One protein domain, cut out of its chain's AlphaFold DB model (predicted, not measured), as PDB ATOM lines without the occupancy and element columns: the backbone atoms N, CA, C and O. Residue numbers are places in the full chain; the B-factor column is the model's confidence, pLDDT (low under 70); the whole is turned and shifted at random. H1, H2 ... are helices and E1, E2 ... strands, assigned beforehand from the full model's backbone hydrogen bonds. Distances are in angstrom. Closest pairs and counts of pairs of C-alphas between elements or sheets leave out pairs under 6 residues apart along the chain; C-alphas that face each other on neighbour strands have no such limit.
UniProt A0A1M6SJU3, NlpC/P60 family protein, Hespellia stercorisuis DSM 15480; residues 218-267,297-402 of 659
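What this domain is: This is residues 218 to 267 and 297 to 402 of the 659 residues of the protein "NlpC/P60 family protein" of Hespellia stercorisuis DSM 15480 (UniProt A0A1M6SJU3). A body of short, mostly crossed helices is gathered round H3, and one long helix, H2, runs past it and sticks out with residues 256 to 267. A short strand pair, E1 and E2, lies between H1 and H3; the helical hairpin H7 and H8 packs on H1 and H3, and the strand hairpin E3 and E4 reaches out near H2. The printed part has 156 residues with eight named helices and four named strands, in the order H1 E1 H2 H3 E2 H4 E3 E4 H5 H6 H7 H8; E1 and E2 are parallel, E3 and E4 antiparallel, and the class is mostly helix. The whole is compact, with a radius of gyration of the C-alphas of 17.0 A, yet elongated, spanning 61 by 35 by 29 A.

Where its parts are: H1 is residues 218 to 228, 14.5 A long, from C-alpha 218 at (159.333, 237.709, 240.382). E1 is residues 230 to 232, and H2 is residues 236 to 267, 46.8 A, ending at C-alpha 267 at (197.688, 203.248, 208.392). After the cut come H3, residues 305 to 318, 19.7 A; E2, 324 to 326; H4, 331 to 341, 15.3 A; E3, 344 to 347; E4, 350 to 353; H5, 358 to 364; H6, 370 to 379, 14.9 A; H7, 382 to 392, 15.6 A; and H8, 395 to 400, ending at C-alpha 400 at (166.698, 216.948, 237.645).

How they stand to each other: H3 is the hub. It touches H6, closest C-alphas Ala 310 and Tyr 379 at 5.3 A, at a steep tilt of 41 degrees, opposite ways. It touches H4, Val 308 and Phe 338 at 5.7 A. With residues 305 to 306 alone it touches H8, Trp 305 and Gly 396 at 5.9 A, and it only just touches H5, with 3 pairs of C-alphas within 8 A, closest Asp 307 and Thr 358 at 5.5 A. H7 and H8 form a helical hairpin, and H7 touches H1, Tyr 220 and Ala 391 at 5.2 A. H2 touches H4 with residues 239 to 247 alone, Ile 243 and Ala 335 at 5.8 A. N 231 and O 324 are 3.0 A apart across E1 and E2, and N 345 and O 352 are 2.8 A apart across the hairpin E3 and E4. Every O i to N i+4 pair is within hydrogen-bond range in H1, H2, H3, H4, H5, H7 and H8; in H6, 5 of 6 are.

The domain as a whole: The farthest C-alphas, Phe 219 and Ala 267, are 62.1 A apart. Residues 268 to 296 are not printed, and C-alphas 267 and 297 are 26.4 A apart across the cut. The links printed whole are tight. Residues 297 to 301 and 347 to 350 are under pLDDT 70.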
ATOM      1  N   GLY A 218     158.818 236.823 239.334       79.88
ATOM      2  CA  GLY A 218     159.333 237.709 240.382       79.88
ATOM      3  C   GLY A 218     159.156 237.200 241.821       79.88
ATOM      4  O   GLY A 218     159.972 237.522 242.684       79.88
ATOM      5  N   PHE A 219     158.138 236.375 242.093       84.12
ATOM      6  CA  PHE A 219     157.985 235.718 243.395       84.12
ATOM      7  C   PHE A 219     159.106 234.697 243.653       84.12
ATOM      8  O   PHE A 219     159.813 234.791 244.660       84.12
ATOM      9  N   TYR A 220     159.330 233.769 242.718       89.75
ATOM     10  CA  TYR A 220     160.346 232.717 242.833       89.75
ATOM     11  C   TYR A 220     161.770 233.290 242.790       89.75
ATOM     12  O   TYR A 220     162.607 232.917 243.614       89.75
ATOM     13  N   THR A 221     162.043 234.269 241.918       89.00
ATOM     14  CA  THR A 221     163.341 234.973 241.905       89.00
ATOM     15  C   THR A 221     163.567 235.792 243.182       89.00
ATOM     16  O   THR A 221     164.690 235.846 243.687       89.00
ATOM     17  N   GLY A 222     162.513 236.354 243.782       90.12
ATOM     18  CA  GLY A 222     162.565 236.994 245.100       90.12
ATOM     19  C   GLY A 222     162.913 236.023 246.237       90.12
ATOM     20  O   GLY A 222     163.735 236.349 247.102       90.12
ATOM     21  N   GLN A 223     162.350 234.810 246.229       91.00
ATOM     22  CA  GLN A 223     162.700 233.760 247.195       91.00
ATOM     23  C   GLN A 223     164.141 233.260 247.009       91.00
ATOM     24  O   GLN A 223     164.890 233.164 247.984       91.00
ATOM     25  N   LEU A 224     164.582 233.036 245.767       94.50
ATOM     26  CA  LEU A 224     165.972 232.685 245.451       94.50
ATOM     27  C   LEU A 224     166.958 233.767 245.911       94.50
ATOM     28  O   LEU A 224     167.970 233.459 246.540       94.50
ATOM     29  N   SER A 225     166.648 235.042 245.683       94.25
ATOM     30  CA  SER A 225     167.504 236.163 246.083       94.25
ATOM     31  C   SER A 225     167.597 236.327 247.610       94.25
ATOM     32  O   SER A 225     168.671 236.612 248.151       94.25
ATOM     33  N   SER A 226     166.501 236.078 248.336       94.44
ATOM     34  CA  SER A 226     166.448 236.224 249.800       94.44
ATOM     35  C   SER A 226     167.002 235.020 250.574       94.44
ATOM     36  O   SER A 226     167.758 235.218 251.527       94.44
ATOM     37  N   THR A 227     166.689 233.789 250.159       94.62
ATOM     38  CA  THR A 227     167.115 232.543 250.831       94.62
ATOM     39  C   THR A 227     168.454 232.026 250.301       94.62
ATOM     40  O   THR A 227     169.341 231.630 251.067       94.62
ATOM     41  N   TYR A 228     168.634 232.051 248.981       96.00
ATOM     42  CA  TYR A 228     169.777 231.452 248.290       96.00
ATOM     43  C   TYR A 228     170.814 232.477 247.807       96.00
ATOM     44  O   TYR A 228     171.946 232.103 247.526       96.00
ATOM     45  N   ASN A 229     170.477 233.770 247.808       96.69
ATOM     46  CA  ASN A 229     171.284 234.852 247.233       96.69
ATOM     47  C   ASN A 229     171.593 234.647 245.739       96.69
ATOM     48  O   ASN A 229     172.597 235.151 245.236       96.69
ATOM     49  N   ILE A 230     170.709 233.923 245.048       96.56
ATOM     50  CA  ILE A 230     170.772 233.617 243.618       96.56
ATOM     51  C   ILE A 230     169.878 234.590 242.848       96.56
ATOM     52  O   ILE A 230     168.758 234.874 243.274       96.56
ATOM     53  N   THR A 231     170.357 235.051 241.692       94.94
ATOM     54  CA  THR A 231     169.564 235.808 240.715       94.94
ATOM     55  C   THR A 231     169.842 235.271 239.314       94.94
ATOM     56  O   THR A 231     170.995 235.247 238.883       94.94
ATOM     57  N   PHE A 232     168.795 234.888 238.590       94.56
ATOM     58  CA  PHE A 232     168.859 234.538 237.168       94.56
ATOM     59  C   PHE A 232     168.514 235.759 236.300       94.56
ATOM     60  O   PHE A 232     167.780 236.639 236.752       94.56
ATOM     61  N   SER A 233     169.038 235.824 235.074       92.50
ATOM     62  CA  SER A 233     168.497 236.697 234.024       92.50
ATOM     63  C   SER A 233     167.370 236.005 233.253       92.50
ATOM     64  O   SER A 233     167.291 234.777 233.225       92.50
ATOM     65  N   ASP A 234     166.506 236.790 232.608       88.06
ATOM     66  CA  ASP A 234     165.332 236.275 231.882       88.06
ATOM     67  C   ASP A 234     165.716 235.356 230.700       88.06
ATOM     68  O   ASP A 234     164.952 234.473 230.320       88.06
ATOM     69  N   ASP A 235     166.928 235.521 230.153       90.38
ATOM     70  CA  ASP A 235     167.524 234.685 229.103       90.38
ATOM     71  C   ASP A 235     168.264 233.439 229.640       90.38
ATOM     72  O   ASP A 235     168.902 232.718 228.869       90.38
ATOM     73  N   PHE A 236     168.206 233.139 230.948       93.06
ATOM     74  CA  PHE A 236     169.034 232.072 231.522       93.06
ATOM     75  C   PHE A 236     168.704 230.663 231.003       93.06
ATOM     76  O   PHE A 236     169.617 229.852 230.862       93.06
ATOM     77  N   ALA A 237     167.451 230.371 230.642       92.62
ATOM     78  CA  ALA A 237     167.106 229.095 230.008       92.62
ATOM     79  C   ALA A 237     167.802 228.917 228.642       92.62
ATOM     80  O   ALA A 237     168.318 227.840 228.343       92.62
ATOM     81  N   GLU A 238     167.912 229.988 227.844       93.88
ATOM     82  CA  GLU A 238     168.674 229.970 226.589       93.88
ATOM     83  C   GLU A 238     170.182 229.836 226.845       93.88
ATOM     84  O   GLU A 238     170.880 229.149 226.102       93.88
ATOM     85  N   ILE A 239     170.697 230.473 227.902       94.62
ATOM     86  CA  ILE A 239     172.107 230.365 228.303       94.62
ATOM     87  C   ILE A 239     172.441 228.933 228.742       94.62
ATOM     88  O   ILE A 239     173.486 228.425 228.341       94.62
ATOM     89  N   MET A 240     171.563 228.280 229.512       93.81
ATOM     90  CA  MET A 240     171.699 226.878 229.921       93.81
ATOM     91  C   MET A 240     171.791 225.965 228.691       93.81
ATOM     92  O   MET A 240     172.780 225.247 228.539       93.81
ATOM     93  N   GLN A 241     170.830 226.071 227.764       92.00
ATOM     94  CA  GLN A 241     170.826 225.294 226.519       92.00
ATOM     95  C   GLN A 241     172.100 225.526 225.694       92.00
ATOM     96  O   GLN A 241     172.739 224.572 225.258       92.00
ATOM     97  N   GLN A 242     172.531 226.783 225.532       93.44
ATOM     98  CA  GLN A 242     173.769 227.090 224.812       93.44
ATOM     99  C   GLN A 242     175.011 226.457 225.454       93.44
ATOM    100  O   GLN A 242     175.923 226.085 224.722       93.44
ATOM    101  N   ILE A 243     175.085 226.359 226.789       93.75
ATOM    102  CA  ILE A 243     176.212 225.699 227.470       93.75
ATOM    103  C   ILE A 243     176.223 224.204 227.135       93.75
ATOM    104  O   ILE A 243     177.284 223.670 226.809       93.75
ATOM    105  N   GLU A 244     175.064 223.538 227.153       90.75
ATOM    106  CA  GLU A 244     174.976 222.131 226.755       90.75
ATOM    107  C   GLU A 244     175.370 221.914 225.294       90.75
ATOM    108  O   GLU A 244     176.160 221.018 224.999       90.75
ATOM    109  N   ASP A 245     174.837 222.725 224.380       89.00
ATOM    110  CA  ASP A 245     175.056 222.574 222.941       89.00
ATOM    111  C   ASP A 245     176.517 222.864 222.561       89.00
ATOM    112  O   ASP A 245     177.128 222.103 221.806       89.00
ATOM    113  N   GLU A 246     177.118 223.915 223.133       90.88
ATOM    114  CA  GLU A 246     178.544 224.226 222.974       90.88
ATOM    115  C   GLU A 246     179.427 223.108 223.556       90.88
ATOM    116  O   GLU A 246     180.429 222.734 222.936       90.88
ATOM    117  N   TYR A 247     179.045 222.515 224.695       88.94
ATOM    118  CA  TYR A 247     179.785 221.405 225.297       88.94
ATOM    119  C   TYR A 247     179.705 220.130 224.451       88.94
ATOM    120  O   TYR A 247     180.749 219.601 224.059       88.94
ATOM    121  N   LYS A 248     178.491 219.685 224.092       84.50
ATOM    122  CA  LYS A 248     178.235 218.510 223.238       84.50
ATOM    123  C   LYS A 248     178.951 218.642 221.891       84.50
ATOM    124  O   LYS A 248     179.622 217.709 221.449       84.50
ATOM    125  N   ALA A 249     178.901 219.823 221.268       84.06
ATOM    126  CA  ALA A 249     179.653 220.106 220.050       84.06
ATOM    127  C   ALA A 249     181.175 220.030 220.269       84.06
ATOM    128  O   ALA A 249     181.885 219.478 219.426       84.06
ATOM    129  N   SER A 250     181.705 220.540 221.387       84.38
ATOM    130  CA  SER A 250     183.144 220.454 221.680       84.38
ATOM    131  C   SER A 250     183.620 219.006 221.860       84.38
ATOM    132  O   SER A 250     184.655 218.629 221.308       84.38
ATOM    133  N   VAL A 251     182.841 218.172 222.558       81.69
ATOM    134  CA  VAL A 251     183.157 216.760 222.813       81.69
ATOM    135  C   VAL A 251     183.146 215.960 221.510       81.69
ATOM    136  O   VAL A 251     184.118 215.260 221.232       81.69
ATOM    137  N   ASN A 252     182.130 216.142 220.660       75.56
ATOM    138  CA  ASN A 252     182.063 215.497 219.343       75.56
ATOM    139  C   ASN A 252     183.242 215.868 218.432       75.56
ATOM    140  O   ASN A 252     183.845 214.991 217.814       75.56
ATOM    141  N   ASN A 253     183.624 217.149 218.379       79.00
ATOM    142  CA  ASN A 253     184.791 217.573 217.600       79.00
ATOM    143  C   ASN A 253     186.094 216.949 218.138       79.00
ATOM    144  O   ASN A 253     186.904 216.452 217.357       79.00
ATOM    145  N   ASN A 254     186.282 216.913 219.461       79.25
ATOM    146  CA  ASN A 254     187.456 216.290 220.080       79.25
ATOM    147  C   ASN A 254     187.525 214.773 219.812       79.25
ATOM    148  O   ASN A 254     188.603 214.254 219.518       79.25
ATOM    149  N   ALA A 255     186.389 214.072 219.867       72.19
ATOM    150  CA  ALA A 255     186.291 212.646 219.556       72.19
ATOM    151  C   ALA A 255     186.625 212.353 218.083       72.19
ATOM    152  O   ALA A 255     187.414 211.455 217.785       72.19
ATOM    153  N   LEU A 256     186.093 213.161 217.161       70.94
ATOM    154  CA  LEU A 256     186.356 213.043 215.727       70.94
ATOM    155  C   LEU A 256     187.844 213.254 215.389       70.94
ATOM    156  O   LEU A 256     188.406 212.500 214.592       70.94
ATOM    157  N   GLU A 257     188.508 214.236 216.004       77.56
ATOM    158  CA  GLU A 257     189.952 214.447 215.820       77.56
ATOM    159  C   GLU A 257     190.803 213.331 216.451       77.56
ATOM    160  O   GLU A 257     191.820 212.930 215.875       77.56
ATOM    161  N   ALA A 258     190.377 212.763 217.586       74.56
ATOM    162  CA  ALA A 258     191.035 211.604 218.189       74.56
ATOM    163  C   ALA A 258     190.951 210.355 217.288       74.56
ATOM    164  O   ALA A 258     191.959 209.675 217.081       74.56
ATOM    165  N   GLU A 259     189.787 210.086 216.687       71.00
ATOM    166  CA  GLU A 259     189.598 208.954 215.772       71.00
ATOM    167  C   GLU A 259     190.370 209.138 214.455       71.00
ATOM    168  O   GLU A 259     191.070 208.221 214.013       71.00
ATOM    169  N   LYS A 260     190.368 210.347 213.871       73.19
ATOM    170  CA  LYS A 260     191.246 210.690 212.732       73.19
ATOM    171  C   LYS A 260     192.712 210.397 213.060       73.19
ATOM    172  O   LYS A 260     193.408 209.754 212.270       73.19
ATOM    173  N   ALA A 261     193.186 210.813 214.236       78.38
ATOM    174  CA  ALA A 261     194.550 210.539 214.680       78.38
ATOM    175  C   ALA A 261     194.825 209.030 214.851       78.38
ATOM    176  O   ALA A 261     195.901 208.563 214.453       78.38
ATOM    177  N   ARG A 262     193.858 208.251 215.365       76.56
ATOM    178  CA  ARG A 262     193.955 206.786 215.483       76.56
ATOM    179  C   ARG A 262     194.102 206.128 214.111       76.56
ATOM    180  O   ARG A 262     195.099 205.435 213.891       76.56
ATOM    181  N   VAL A 263     193.199 206.407 213.168       72.44
ATOM    182  CA  VAL A 263     193.221 205.856 211.797       72.44
ATOM    183  C   VAL A 263     194.531 206.193 211.073       72.44
ATOM    184  O   VAL A 263     195.171 205.314 210.490       72.44
ATOM    185  N   ILE A 264     194.998 207.442 211.177       75.50
ATOM    186  CA  ILE A 264     196.283 207.884 210.610       75.50
ATOM    187  C   ILE A 264     197.469 207.124 211.234       75.50
ATOM    188  O   ILE A 264     198.458 206.857 210.545       75.50
ATOM    189  N   SER A 265     197.397 206.759 212.519       76.19
ATOM    190  CA  SER A 265     198.442 205.970 213.186       76.19
ATOM    191  C   SER A 265     198.453 204.501 212.741       76.19
ATOM    192  O   SER A 265     199.525 203.948 212.491       76.19
ATOM    193  N   GLU A 266     197.284 203.884 212.546       75.31
ATOM    194  CA  GLU A 266     197.156 202.483 212.122       75.31
ATOM    195  C   GLU A 266     197.547 202.279 210.653       75.31
ATOM    196  O   GLU A 266     198.229 201.303 210.325       75.31
ATOM    197  N   ALA A 267     197.215 203.233 209.777       71.44
ATOM    198  CA  ALA A 267     197.688 203.248 208.392       71.44
ATOM    199  C   ALA A 267     199.230 203.274 208.313       71.44
ATOM    200  O   ALA A 267     199.833 202.537 207.530       71.44
ATOM    201  N   THR A 297     176.868 210.991 220.252       47.84
ATOM    202  CA  THR A 297     176.262 211.560 221.480       47.84
ATOM    203  C   THR A 297     174.728 211.537 221.493       47.84
ATOM    204  O   THR A 297     174.109 212.267 222.270       47.84
ATOM    205  N   GLU A 298     174.085 210.740 220.636       42.44
ATOM    206  CA  GLU A 298     172.631 210.541 220.674       42.44
ATOM    207  C   GLU A 298     172.194 210.003 222.053       42.44
ATOM    208  O   GLU A 298     172.604 208.924 222.478       42.44
ATOM    209  N   GLY A 299     171.350 210.765 222.759       51.06
ATOM    210  CA  GLY A 299     170.737 210.350 224.027       51.06
ATOM    211  C   GLY A 299     171.480 210.708 225.322       51.06
ATOM    212  O   GLY A 299     171.008 210.314 226.388       51.06
ATOM    213  N   ILE A 300     172.593 211.461 225.291       54.56
ATOM    214  CA  ILE A 300     173.267 211.895 226.533       54.56
ATOM    215  C   ILE A 300     172.600 213.159 227.116       54.56
ATOM    216  O   ILE A 300     172.957 214.292 226.785       54.56
ATOM    217  N   GLU A 301     171.620 212.951 227.995       65.69
ATOM    218  CA  GLU A 301     170.959 213.992 228.798       65.69
ATOM    219  C   GLU A 301     171.798 214.288 230.063       65.69
ATOM    220  O   GLU A 301     172.214 213.363 230.769       65.69
ATOM    221  N   VAL A 302     172.081 215.565 230.346       71.75
ATOM    222  CA  VAL A 302     172.853 215.995 231.531       71.75
ATOM    223  C   VAL A 302     171.895 216.269 232.690       71.75
ATOM    224  O   VAL A 302     170.859 216.895 232.495       71.75
ATOM    225  N   LYS A 303     172.218 215.759 233.886       82.25
ATOM    226  CA  LYS A 303     171.262 215.626 235.008       82.25
ATOM    227  C   LYS A 303     171.811 216.095 236.360       82.25
ATOM    228  O   LYS A 303     171.452 215.534 237.386       82.25
ATOM    229  N   ASN A 304     172.740 217.047 236.341       92.75
ATOM    230  CA  ASN A 304     173.446 217.550 237.526       92.75
ATOM    231  C   ASN A 304     173.591 219.089 237.502       92.75
ATOM    232  O   ASN A 304     174.603 219.650 237.928       92.75
ATOM    233  N   TRP A 305     172.608 219.796 236.942       94.75
ATOM    234  CA  TRP A 305     172.596 221.257 236.879       94.75
ATOM    235  C   TRP A 305     172.513 221.909 238.267       94.75
ATOM    236  O   TRP A 305     173.063 223.000 238.443       94.75
ATOM    237  N   GLN A 306     171.907 221.256 239.264       95.50
ATOM    238  CA  GLN A 306     171.935 221.685 240.664       95.50
ATOM    239  C   GLN A 306     173.326 221.496 241.280       95.50
ATOM    240  O   GLN A 306     173.820 222.412 241.942       95.50
ATOM    241  N   ASP A 307     174.002 220.377 241.004       96.38
ATOM    242  CA  ASP A 307     175.392 220.160 241.429       96.38
ATOM    243  C   ASP A 307     176.344 221.200 240.797       96.38
ATOM    244  O   ASP A 307     177.158 221.812 241.495       96.38
ATOM    245  N   VAL A 308     176.195 221.475 239.493       96.50
ATOM    246  CA  VAL A 308     176.938 222.521 238.760       96.50
ATOM    247  C   VAL A 308     176.662 223.911 239.340       96.50
ATOM    248  O   VAL A 308     177.593 224.697 239.534       96.50
ATOM    249  N   LEU A 309     175.404 224.217 239.678       96.94
ATOM    250  CA  LEU A 309     175.017 225.444 240.376       96.94
ATOM    251  C   LEU A 309     175.694 225.537 241.753       96.94
ATOM    252  O   LEU A 309     176.247 226.589 242.086       96.94
ATOM    253  N   ALA A 310     175.716 224.454 242.531       97.62
ATOM    254  CA  ALA A 310     176.321 224.418 243.861       97.62
ATOM    255  C   ALA A 310     177.845 224.634 243.815       97.62
ATOM    256  O   ALA A 310     178.376 225.445 244.583       97.62
ATOM    257  N   VAL A 311     178.553 223.972 242.891       97.50
ATOM    258  CA  VAL A 311     180.009 224.131 242.722       97.50
ATOM    259  C   VAL A 311     180.363 225.506 242.147       97.50
ATOM    260  O   VAL A 311     181.290 226.149 242.643       97.50
ATOM    261  N   TYR A 312     179.585 226.047 241.202       97.56
ATOM    262  CA  TYR A 312     179.758 227.431 240.746       97.56
ATOM    263  C   TYR A 312     179.583 228.436 241.897       97.56
ATOM    264  O   TYR A 312     180.398 229.349 242.049       97.56
ATOM    265  N   VAL A 313     178.578 228.259 242.761       97.75
ATOM    266  CA  VAL A 313     178.375 229.117 243.941       97.75
ATOM    267  C   VAL A 313     179.537 229.006 244.937       97.75
ATOM    268  O   VAL A 313     179.981 230.029 245.472       97.75
ATOM    269  N   LEU A 314     180.084 227.807 245.157       97.50
ATOM    270  CA  LEU A 314     181.304 227.604 245.948       97.50
ATOM    271  C   LEU A 314     182.487 228.398 245.369       97.50
ATOM    272  O   LEU A 314     183.164 229.124 246.102       97.50
ATOM    273  N   ASP A 315     182.705 228.331 244.059       96.44
ATOM    274  CA  ASP A 315     183.832 228.999 243.410       96.44
ATOM    275  C   ASP A 315     183.682 230.528 243.350       96.44
ATOM    276  O   ASP A 315     184.647 231.260 243.590       96.44
ATOM    277  N   GLN A 316     182.466 231.050 243.162       96.94
ATOM    278  CA  GLN A 316     182.202 232.482 243.345       96.94
ATOM    279  C   GLN A 316     182.377 232.914 244.812       96.94
ATOM    280  O   GLN A 316     182.916 233.991 245.082       96.94
ATOM    281  N   THR A 317     182.018 232.066 245.781       96.81
ATOM    282  CA  THR A 317     182.262 232.329 247.213       96.81
ATOM    283  C   THR A 317     183.763 232.387 247.522       96.81
ATOM    284  O   THR A 317     184.209 233.287 248.236       96.81
ATOM    285  N   ARG A 318     184.578 231.508 246.918       95.75
ATOM    286  CA  ARG A 318     186.054 231.540 246.989       95.75
ATOM    287  C   ARG A 318     186.653 232.800 246.357       95.75
ATOM    288  O   ARG A 318     187.599 233.363 246.908       95.75
ATOM    289  N   LYS A 319     186.067 233.294 245.258       95.75
ATOM    290  CA  LYS A 319     186.382 234.603 244.644       95.75
ATOM    291  C   LYS A 319     185.930 235.801 245.508       95.75
ATOM    292  O   LYS A 319     186.307 236.936 245.223       95.75
ATOM    293  N   GLY A 320     185.177 235.566 246.589       96.06
ATOM    294  CA  GLY A 320     184.736 236.572 247.563       96.06
ATOM    295  C   GLY A 320     183.326 237.128 247.337       96.06
ATOM    296  O   GLY A 320     182.943 238.090 248.011       96.06
ATOM    297  N   ALA A 321     182.553 236.550 246.412       96.19
ATOM    298  CA  ALA A 321     181.161 236.919 246.175       96.19
ATOM    299  C   ALA A 321     180.241 236.506 247.341       96.19
ATOM    300  O   ALA A 321     180.580 235.669 248.178       96.19
ATOM    301  N   LYS A 322     179.058 237.129 247.399       94.44
ATOM    302  CA  LYS A 322     177.991 236.859 248.390       94.44
ATOM    303  C   LYS A 322     176.588 236.813 247.776       94.44
ATOM    304  O   LYS A 322     175.600 236.708 248.491       94.44
ATOM    305  N   THR A 323     176.527 236.983 246.463       94.81
ATOM    306  CA  THR A 323     175.337 237.090 245.623       94.81
ATOM    307  C   THR A 323     175.740 236.521 244.275       94.81
ATOM    308  O   THR A 323     176.798 236.891 243.758       94.81
ATOM    309  N   PHE A 324     174.939 235.615 243.737       95.88
ATOM    310  CA  PHE A 324     175.337 234.726 242.657       95.88
ATOM    311  C   PHE A 324     174.429 234.975 241.458       95.88
ATOM    312  O   PHE A 324     173.280 234.539 241.430       95.88
ATOM    313  N   THR A 325     174.946 235.737 240.495       93.06
ATOM    314  CA  THR A 325     174.221 236.050 239.263       93.06
ATOM    315  C   THR A 325     174.510 234.990 238.207       93.06
ATOM    316  O   THR A 325     175.670 234.666 237.930       93.06
ATOM    317  N   PHE A 326     173.444 234.479 237.610       94.19
ATOM    318  CA  PHE A 326     173.445 233.511 236.525       94.19
ATOM    319  C   PHE A 326     172.925 234.225 235.281       94.19
ATOM    320  O   PHE A 326     171.727 234.468 235.151       94.19
ATOM    321  N   SER A 327     173.849 234.657 234.423       94.31
ATOM    322  CA  SER A 327     173.545 235.465 233.244       94.31
ATOM    323  C   SER A 327     174.626 235.324 232.174       94.31
ATOM    324  O   SER A 327     175.630 234.629 232.346       94.31
ATOM    325  N   LYS A 328     174.444 236.021 231.051       94.88
ATOM    326  CA  LYS A 328     175.372 236.017 229.915       94.88
ATOM    327  C   LYS A 328     176.812 236.389 230.284       94.88
ATOM    328  O   LYS A 328     177.742 235.836 229.701       94.88
ATOM    329  N   ASP A 329     176.993 237.271 231.268       95.81
ATOM    330  CA  ASP A 329     178.312 237.686 231.763       95.81
ATOM    331  C   ASP A 329     179.021 236.573 232.554       95.81
ATOM    332  O   ASP A 329     180.250 236.536 232.600       95.81
ATOM    333  N   THR A 330     178.263 235.650 233.160       96.12
ATOM    334  CA  THR A 330     178.793 234.529 233.953       96.12
ATOM    335  C   THR A 330     178.753 233.183 233.228       96.12
ATOM    336  O   THR A 330     179.373 232.234 233.709       96.12
ATOM    337  N   LYS A 331     178.147 233.105 232.028       96.38
ATOM    338  CA  LYS A 331     178.107 231.909 231.158       96.38
ATOM    339  C   LYS A 331     179.456 231.187 231.064       96.38
ATOM    340  O   LYS A 331     179.488 229.969 231.172       96.38
ATOM    341  N   ALA A 332     180.561 231.914 230.884       96.56
ATOM    342  CA  ALA A 332     181.890 231.314 230.729       96.56
ATOM    343  C   ALA A 332     182.417 230.639 232.014       96.56
ATOM    344  O   ALA A 332     183.030 229.578 231.933       96.56
ATOM    345  N   ASP A 333     182.143 231.217 233.190       96.38
ATOM    346  CA  ASP A 333     182.486 230.609 234.482       96.38
ATOM    347  C   ASP A 333     181.592 229.386 234.766       96.38
ATOM    348  O   ASP A 333     182.077 228.376 235.271       96.38
ATOM    349  N   ILE A 334     180.301 229.453 234.414       96.56
ATOM    350  CA  ILE A 334     179.349 228.338 234.574       96.56
ATOM    351  C   ILE A 334     179.719 227.179 233.636       96.56
ATOM    352  O   ILE A 334     179.783 226.034 234.073       96.56
ATOM    353  N   ALA A 335     180.035 227.469 232.370       96.19
ATOM    354  CA  ALA A 335     180.457 226.477 231.381       96.19
ATOM    355  C   ALA A 335     181.758 225.755 231.775       96.19
ATOM    356  O   ALA A 335     181.919 224.579 231.460       96.19
ATOM    357  N   ALA A 336     182.672 226.429 232.484       96.25
ATOM    358  CA  ALA A 336     183.880 225.799 233.010       96.25
ATOM    359  C   ALA A 336     183.559 224.760 234.100       96.25
ATOM    360  O   ALA A 336     184.062 223.642 234.031       96.25
ATOM    361  N   VAL A 337     182.678 225.094 235.053       96.06
ATOM    362  CA  VAL A 337     182.221 224.156 236.100       96.06
ATOM    363  C   VAL A 337     181.421 223.001 235.491       96.06
ATOM    364  O   VAL A 337     181.673 221.841 235.807       96.06
ATOM    365  N   PHE A 338     180.519 223.297 234.555       94.81
ATOM    366  CA  PHE A 338     179.773 222.291 233.798       94.81
ATOM    367  C   PHE A 338     180.715 221.302 233.089       94.81
ATOM    368  O   PHE A 338     180.540 220.091 233.194       94.81
ATOM    369  N   ALA A 339     181.761 221.806 232.427       92.69
ATOM    370  CA  ALA A 339     182.752 220.986 231.734       92.69
ATOM    371  C   ALA A 339     183.638 220.143 232.671       92.69
ATOM    372  O   ALA A 339     184.087 219.070 232.260       92.69
ATOM    373  N   GLU A 340     183.893 220.617 233.895       92.69
ATOM    374  CA  GLU A 340     184.618 219.889 234.945       92.69
ATOM    375  C   GLU A 340     183.779 218.728 235.495       92.69
ATOM    376  O   GLU A 340     184.262 217.598 235.577       92.69
ATOM    377  N   MET A 341     182.509 218.982 235.814       92.56
ATOM    378  CA  MET A 341     181.624 217.996 236.446       92.56
ATOM    379  C   MET A 341     181.064 216.963 235.458       92.56
ATOM    380  O   MET A 341     180.780 215.831 235.853       92.56
ATOM    381  N   ASN A 342     180.968 217.308 234.171       91.38
ATOM    382  CA  ASN A 342     180.414 216.445 233.119       91.38
ATOM    383  C   ASN A 342     181.471 215.852 232.183       91.38
ATOM    384  O   ASN A 342     181.166 215.513 231.043       91.38
ATOM    385  N   ALA A 343     182.702 215.690 232.679       87.62
ATOM    386  CA  ALA A 343     183.826 215.131 231.933       87.62
ATOM    387  C   ALA A 343     183.446 213.855 231.138       87.62
ATOM    388  O   ALA A 343     182.782 212.965 231.687       87.62
ATOM    389  N   PRO A 344     183.864 213.742 229.861       83.50
ATOM    390  CA  PRO A 344     183.468 212.634 229.003       83.50
ATOM    391  C   PRO A 344     184.150 211.324 229.407       83.50
ATOM    392  O   PRO A 344     185.358 211.278 229.657       83.50
ATOM    393  N   VAL A 345     183.370 210.247 229.405       80.19
ATOM    394  CA  VAL A 345     183.792 208.872 229.678       80.19
ATOM    395  C   VAL A 345     183.560 208.042 228.414       80.19
ATOM    396  O   VAL A 345     182.504 208.132 227.797       80.19
ATOM    397  N   GLU A 346     184.546 207.242 228.009       75.00
ATOM    398  CA  GLU A 346     184.420 206.332 226.865       75.00
ATOM    399  C   GLU A 346     184.107 204.914 227.365       75.00
ATOM    400  O   GLU A 346     184.966 204.248 227.948       75.00
ATOM    401  N   GLU A 347     182.890 204.427 227.114       67.88
ATOM    402  CA  GLU A 347     182.491 203.049 227.412       67.88
ATOM    403  C   GLU A 347     181.994 202.333 226.151       67.88
ATOM    404  O   GLU A 347     181.008 202.716 225.529       67.88
ATOM    405  N   ASN A 348     182.650 201.228 225.784       63.19
ATOM    406  CA  ASN A 348     182.257 200.365 224.657       63.19
ATOM    407  C   ASN A 348     182.170 201.075 223.281       63.19
ATOM    408  O   ASN A 348     181.463 200.589 222.396       63.19
ATOM    409  N   HIS A 349     182.941 202.154 223.086       59.81
ATOM    410  CA  HIS A 349     182.912 203.094 221.947       59.81
ATOM    411  C   HIS A 349     181.684 204.028 221.886       59.81
ATOM    412  O   HIS A 349     181.505 204.720 220.887       59.81
ATOM    413  N   ALA A 350     180.867 204.087 222.940       64.12
ATOM    414  CA  ALA A 350     179.975 205.215 223.185       64.12
ATOM    415  C   ALA A 350     180.678 206.225 224.106       64.12
ATOM    416  O   ALA A 350     181.441 205.834 224.995       64.12
ATOM    417  N   ILE A 351     180.403 207.515 223.911       70.00
ATOM    418  CA  ILE A 351     180.757 208.547 224.887       70.00
ATOM    419  C   ILE A 351     179.559 208.740 225.819       70.00
ATOM    420  O   ILE A 351     178.414 208.755 225.378       70.00
ATOM    421  N   THR A 352     179.826 208.891 227.108       73.19
ATOM    422  CA  THR A 352     178.864 209.331 228.125       73.19
ATOM    423  C   THR A 352     179.468 210.488 228.921       73.19
ATOM    424  O   THR A 352     180.659 210.784 228.793       73.19
ATOM    425  N   TYR A 353     178.666 211.165 229.740       78.62
ATOM    426  CA  TYR A 353     179.165 212.150 230.702       78.62
ATOM    427  C   TYR A 353     179.156 211.555 232.105       78.62
ATOM    428  O   TYR A 353     178.249 210.802 232.459       78.62
ATOM    429  N   ALA A 354     180.173 211.889 232.901       76.69
ATOM    430  CA  ALA A 354     180.309 211.370 234.260       76.69
ATOM    431  C   ALA A 354     179.178 211.812 235.209       76.69
ATOM    432  O   ALA A 354     178.986 211.155 236.228       76.69
ATOM    433  N   ASN A 355     178.465 212.905 234.885       87.44
ATOM    434  CA  ASN A 355     177.414 213.531 235.698       87.44
ATOM    435  C   ASN A 355     177.791 213.573 237.191       87.44
ATOM    436  O   ASN A 355     177.077 213.060 238.048       87.44
ATOM    437  N   THR A 356     178.973 214.134 237.486       91.31
ATOM    438  CA  THR A 356     179.588 214.083 238.821       91.31
ATOM    439  C   THR A 356     178.685 214.748 239.854       91.31
ATOM    440  O   THR A 356     178.357 215.927 239.705       91.31
ATOM    441  N   SER A 357     178.334 214.010 240.910       93.88
ATOM    442  CA  SER A 357     177.548 214.529 242.032       93.88
ATOM    443  C   SER A 357     178.387 215.423 242.953       93.88
ATOM    444  O   SER A 357     179.614 215.293 243.037       93.88
ATOM    445  N   THR A 358     177.744 216.288 243.735       93.50
ATOM    446  CA  THR A 358     178.417 217.026 244.816       93.50
ATOM    447  C   THR A 358     178.964 216.114 245.916       93.50
ATOM    448  O   THR A 358     179.935 216.501 246.572       93.50
ATOM    449  N   GLU A 359     178.428 214.903 246.120       93.19
ATOM    450  CA  GLU A 359     179.025 213.922 247.039       93.19
ATOM    451  C   GLU A 359     180.367 213.397 246.509       93.19
ATOM    452  O   GLU A 359     181.360 213.389 247.246       93.19
ATOM    453  N   ASP A 360     180.432 213.043 245.223       94.12
ATOM    454  CA  ASP A 360     181.662 212.602 244.557       94.12
ATOM    455  C   ASP A 360     182.682 213.742 244.449       94.12
ATOM    456  O   ASP A 360     183.864 213.541 244.734       94.12
ATOM    457  N   TYR A 361     182.233 214.967 244.157       94.69
ATOM    458  CA  TYR A 361     183.065 216.173 244.205       94.69
ATOM    459  C   TYR A 361     183.653 216.390 245.611       94.69
ATOM    460  O   TYR A 361     184.863 216.571 245.771       94.69
ATOM    461  N   MET A 362     182.838 216.276 246.669       95.31
ATOM    462  CA  MET A 362     183.309 216.355 248.060       95.31
ATOM    463  C   MET A 362     184.286 215.233 248.450       95.31
ATOM    464  O   MET A 362     185.090 215.428 249.370       95.31
ATOM    465  N   ALA A 363     184.231 214.076 247.782       94.75
ATOM    466  CA  ALA A 363     185.171 212.971 247.961       94.75
ATOM    467  C   ALA A 363     186.475 213.158 247.158       94.75
ATOM    468  O   ALA A 363     187.550 212.799 247.651       94.75
ATOM    469  N   ALA A 364     186.395 213.745 245.961       93.56
ATOM    470  CA  ALA A 364     187.531 214.063 245.096       93.56
ATOM    471  C   ALA A 364     188.379 215.238 245.616       93.56
ATOM    472  O   ALA A 364     189.593 215.242 245.408       93.56
ATOM    473  N   HIS A 365     187.760 216.180 246.339       94.06
ATOM    474  CA  HIS A 365     188.380 217.397 246.879       94.06
ATOM    475  C   HIS A 365     188.563 217.352 248.417       94.06
ATOM    476  O   HIS A 365     187.837 218.011 249.176       94.06
ATOM    477  N   PRO A 366     189.538 216.577 248.943       94.19
ATOM    478  CA  PRO A 366     189.776 216.437 250.382       94.19
ATOM    479  C   PRO A 366     190.255 217.727 251.068       94.19
ATOM    480  O   PRO A 366     190.242 217.793 252.297       94.19
ATOM    481  N   GLU A 367     190.676 218.743 250.311       95.69
ATOM    482  CA  GLU A 367     191.037 220.075 250.802       95.69
ATOM    483  C   GLU A 367     189.835 220.937 251.218       95.69
ATOM    484  O   GLU A 367     190.029 221.896 251.967       95.69
ATOM    485  N   LEU A 368     188.612 220.589 250.788       95.94
ATOM    486  CA  LEU A 368     187.383 221.296 251.167       95.94
ATOM    487  C   LEU A 368     187.206 221.316 252.688       95.94
ATOM    488  O   LEU A 368     187.122 220.261 253.329       95.94
ATOM    489  N   ASN A 369     187.081 222.507 253.265       96.00
ATOM    490  CA  ASN A 369     186.797 222.662 254.688       96.00
ATOM    491  C   ASN A 369     185.301 222.473 254.999       96.00
ATOM    492  O   ASN A 369     184.451 222.533 254.110       96.00
ATOM    493  N   ASP A 370     184.968 222.261 256.274       96.69
ATOM    494  CA  ASP A 370     183.599 221.943 256.699       96.69
ATOM    495  C   ASP A 370     182.572 223.001 256.249       96.69
ATOM    496  O   ASP A 370     181.468 222.646 255.850       96.69
ATOM    497  N   ALA A 371     182.932 224.291 256.223       96.44
ATOM    498  CA  ALA A 371     182.021 225.349 255.778       96.44
ATOM    499  C   ALA A 371     181.800 225.368 254.254       96.44
ATOM    500  O   ALA A 371     180.736 225.788 253.814       96.44
ATOM    501  N   GLU A 372     182.756 224.893 253.445       97.12
ATOM    502  CA  GLU A 372     182.551 224.692 252.000       97.12
ATOM    503  C   GLU A 372     181.627 223.489 251.744       97.12
ATOM    504  O   GLU A 372     180.781 223.535 250.857       97.12
ATOM    505  N   LYS A 373     181.732 222.436 252.564       96.56
ATOM    506  CA  LYS A 373     180.878 221.241 252.471       96.56
ATOM    507  C   LYS A 373     179.434 221.518 252.893       96.56
ATOM    508  O   LYS A 373     178.510 221.069 252.224       96.56
ATOM    509  N   GLU A 374     179.222 222.298 253.953       96.06
ATOM    510  CA  GLU A 374     177.877 222.772 254.315       96.06
ATOM    511  C   GLU A 374     177.328 223.803 253.307       96.06
ATOM    512  O   GLU A 374     176.116 223.884 253.127       96.06
ATOM    513  N   LEU A 375     178.191 224.556 252.607       96.00
ATOM    514  CA  LEU A 375     177.768 225.448 251.521       96.00
ATOM    515  C   LEU A 375     177.217 224.656 250.330       96.00
ATOM    516  O   LEU A 375     176.131 224.987 249.871       96.00
ATOM    517  N   LEU A 376     177.916 223.613 249.862       97.06
ATOM    518  CA  LEU A 376     177.435 222.754 248.768       97.06
ATOM    519  C   LEU A 376     176.062 222.155 249.105       97.06
ATOM    520  O   LEU A 376     175.101 222.366 248.369       97.06
ATOM    521  N   LYS A 377     175.931 221.524 250.281       95.56
ATOM    522  CA  LYS A 377     174.660 220.948 250.762       95.56
ATOM    523  C   LYS A 377     173.506 221.947 250.815       95.56
ATOM    524  O   LYS A 377     172.370 221.547 250.603       95.56
ATOM    525  N   LYS A 378     173.773 223.231 251.094       95.25
ATOM    526  CA  LYS A 378     172.733 224.274 251.106       95.25
ATOM    527  C   LYS A 378     172.076 224.434 249.729       95.25
ATOM    528  O   LYS A 378     170.892 224.733 249.674       95.25
ATOM    529  N   TYR A 379     172.823 224.277 248.637       96.25
ATOM    530  CA  TYR A 379     172.282 224.431 247.280       96.25
ATOM    531  C   TYR A 379     171.752 223.124 246.687       96.25
ATOM    532  O   TYR A 379     170.946 223.195 245.769       96.25
ATOM    533  N   MET A 380     172.097 221.973 247.278       95.38
ATOM    534  CA  MET A 380     171.473 220.662 247.018       95.38
ATOM    535  C   MET A 380     170.160 220.435 247.791       95.38
ATOM    536  O   MET A 380     169.704 219.306 247.949       95.38
ATOM    537  N   ASP A 381     169.558 221.499 248.324       93.00
ATOM    538  CA  ASP A 381     168.240 221.437 248.950       93.00
ATOM    539  C   ASP A 381     167.141 221.288 247.880       93.00
ATOM    540  O   ASP A 381     167.163 221.974 246.855       93.00
ATOM    541  N   GLN A 382     166.174 220.397 248.106       93.50
ATOM    542  CA  GLN A 382     165.115 220.081 247.136       93.50
ATOM    543  C   GLN A 382     164.230 221.297 246.809       93.50
ATOM    544  O   GLN A 382     163.807 221.475 245.665       93.50
ATOM    545  N   ASP A 383     163.997 222.193 247.773       92.94
ATOM    546  CA  ASP A 383     163.225 223.411 247.528       92.94
ATOM    547  C   ASP A 383     164.061 224.421 246.710       92.94
ATOM    548  O   ASP A 383     163.507 225.263 246.002       92.94
ATOM    549  N   CYS A 384     165.400 224.327 246.736       95.88
ATOM    550  CA  CYS A 384     166.286 225.148 245.907       95.88
ATOM    551  C   CYS A 384     166.120 224.844 244.411       95.88
ATOM    552  O   CYS A 384     165.920 225.777 243.627       95.88
ATOM    553  N   ILE A 385     166.150 223.568 244.004       95.56
ATOM    554  CA  ILE A 385     165.985 223.196 242.588       95.56
ATOM    555  C   ILE A 385     164.566 223.457 242.086       95.56
ATOM    556  O   ILE A 385     164.412 224.022 241.005       95.56
ATOM    557  N   LEU A 386     163.535 223.174 242.888       95.25
ATOM    558  CA  LEU A 386     162.148 223.502 242.541       95.25
ATOM    559  C   LEU A 386     161.944 225.006 242.309       95.25
ATOM    560  O   LEU A 386     161.254 225.400 241.366       95.25
ATOM    561  N   LEU A 387     162.577 225.857 243.126       95.12
ATOM    562  CA  LEU A 387     162.578 227.304 242.914       95.12
ATOM    563  C   LEU A 387     163.367 227.708 241.662       95.12
ATOM    564  O   LEU A 387     162.928 228.607 240.947       95.12
ATOM    565  N   CYS A 388     164.490 227.051 241.358       96.12
ATOM    566  CA  CYS A 388     165.233 227.289 240.117       96.12
ATOM    567  C   CYS A 388     164.403 226.900 238.880       96.12
ATOM    568  O   CYS A 388     164.325 227.688 237.936       96.12
ATOM    569  N   ALA A 389     163.712 225.757 238.908       95.69
ATOM    570  CA  ALA A 389     162.787 225.316 237.865       95.69
ATOM    571  C   ALA A 389     161.613 226.296 237.683       95.69
ATOM    572  O   ALA A 389     161.350 226.736 236.567       95.69
ATOM    573  N   ALA A 390     160.959 226.732 238.767       94.19
ATOM    574  CA  ALA A 390     159.853 227.695 238.703       94.19
ATOM    575  C   ALA A 390     160.285 229.095 238.215       94.19
ATOM    576  O   ALA A 390     159.553 229.751 237.470       94.19
ATOM    577  N   ALA A 391     161.472 229.557 238.622       93.44
ATOM    578  CA  ALA A 391     161.988 230.881 238.284       93.44
ATOM    579  C   ALA A 391     162.546 230.985 236.856       93.44
ATOM    580  O   ALA A 391     162.380 232.023 236.223       93.44
ATOM    581  N   THR A 392     163.227 229.939 236.372       93.88
ATOM    582  CA  THR A 392     163.921 229.947 235.067       93.88
ATOM    583  C   THR A 392     163.158 229.218 233.970       93.88
ATOM    584  O   THR A 392     163.323 229.549 232.800       93.88
ATOM    585  N   GLN A 393     162.356 228.215 234.339       94.06
ATOM    586  CA  GLN A 393     161.686 227.284 233.425       94.06
ATOM    587  C   GLN A 393     162.678 226.568 232.487       94.06
ATOM    588  O   GLN A 393     162.321 226.157 231.384       94.06
ATOM    589  N   ALA A 394     163.934 226.440 232.931       93.62
ATOM    590  CA  ALA A 394     165.019 225.813 232.195       93.62
ATOM    591  C   ALA A 394     165.004 224.289 232.386       93.62
ATOM    592  O   ALA A 394     164.823 223.788 233.500       93.62
ATOM    593  N   ASP A 395     165.212 223.559 231.292       91.88
ATOM    594  CA  ASP A 395     164.904 222.130 231.216       91.88
ATOM    595  C   ASP A 395     165.745 221.257 232.159       91.88
ATOM    596  O   ASP A 395     165.226 220.317 232.762       91.88
ATOM    597  N   GLY A 396     167.015 221.620 232.359       91.75
ATOM    598  CA  GLY A 396     167.915 220.935 233.287       91.75
ATOM    599  C   GLY A 396     167.376 220.912 234.718       91.75
ATOM    600  O   GLY A 396     167.210 219.842 235.293       91.75
ATOM    601  N   PHE A 397     166.997 222.073 235.268       95.44
ATOM    602  CA  PHE A 397     166.422 222.139 236.618       95.44
ATOM    603  C   PHE A 397     165.046 221.473 236.708       95.44
ATOM    604  O   PHE A 397     164.726 220.890 237.739       95.44
ATOM    605  N   ILE A 398     164.224 221.558 235.653       95.56
ATOM    606  CA  ILE A 398     162.932 220.865 235.627       95.56
ATOM    607  C   ILE A 398     163.163 219.356 235.728       95.56
ATOM    608  O   ILE A 398     162.627 218.735 236.638       95.56
ATOM    609  N   THR A 399     163.974 218.774 234.843       92.56
ATOM    610  CA  THR A 399     164.181 217.317 234.756       92.56
ATOM    611  C   THR A 399     164.912 216.712 235.948       92.56
ATOM    612  O   THR A 399     164.524 215.642 236.408       92.56
ATOM    613  N   GLU A 400     165.932 217.387 236.471       92.75
ATOM    614  CA  GLU A 400     166.698 216.948 237.645       92.75
ATOM    615  C   GLU A 400     165.881 217.048 238.947       92.75
ATOM    616  O   GLU A 400     166.130 216.295 239.883       92.75
ATOM    617  N   SER A 401     164.845 217.899 239.000       92.88
ATOM    618  CA  SER A 401     163.934 217.969 240.157       92.88
ATOM    619  C   SER A 401     162.964 216.785 240.270       92.88
ATOM    620  O   SER A 401     162.247 216.672 241.270       92.88
ATOM    621  N   LEU A 402     162.918 215.914 239.252       93.00
ATOM    622  CA  LEU A 402     161.976 214.805 239.157       93.00
ATOM    623  C   LEU A 402     162.547 213.493 239.704       93.00
ATOM    624  O   LEU A 402     163.739 213.203 239.646       93.00
TER     625      LEU A 402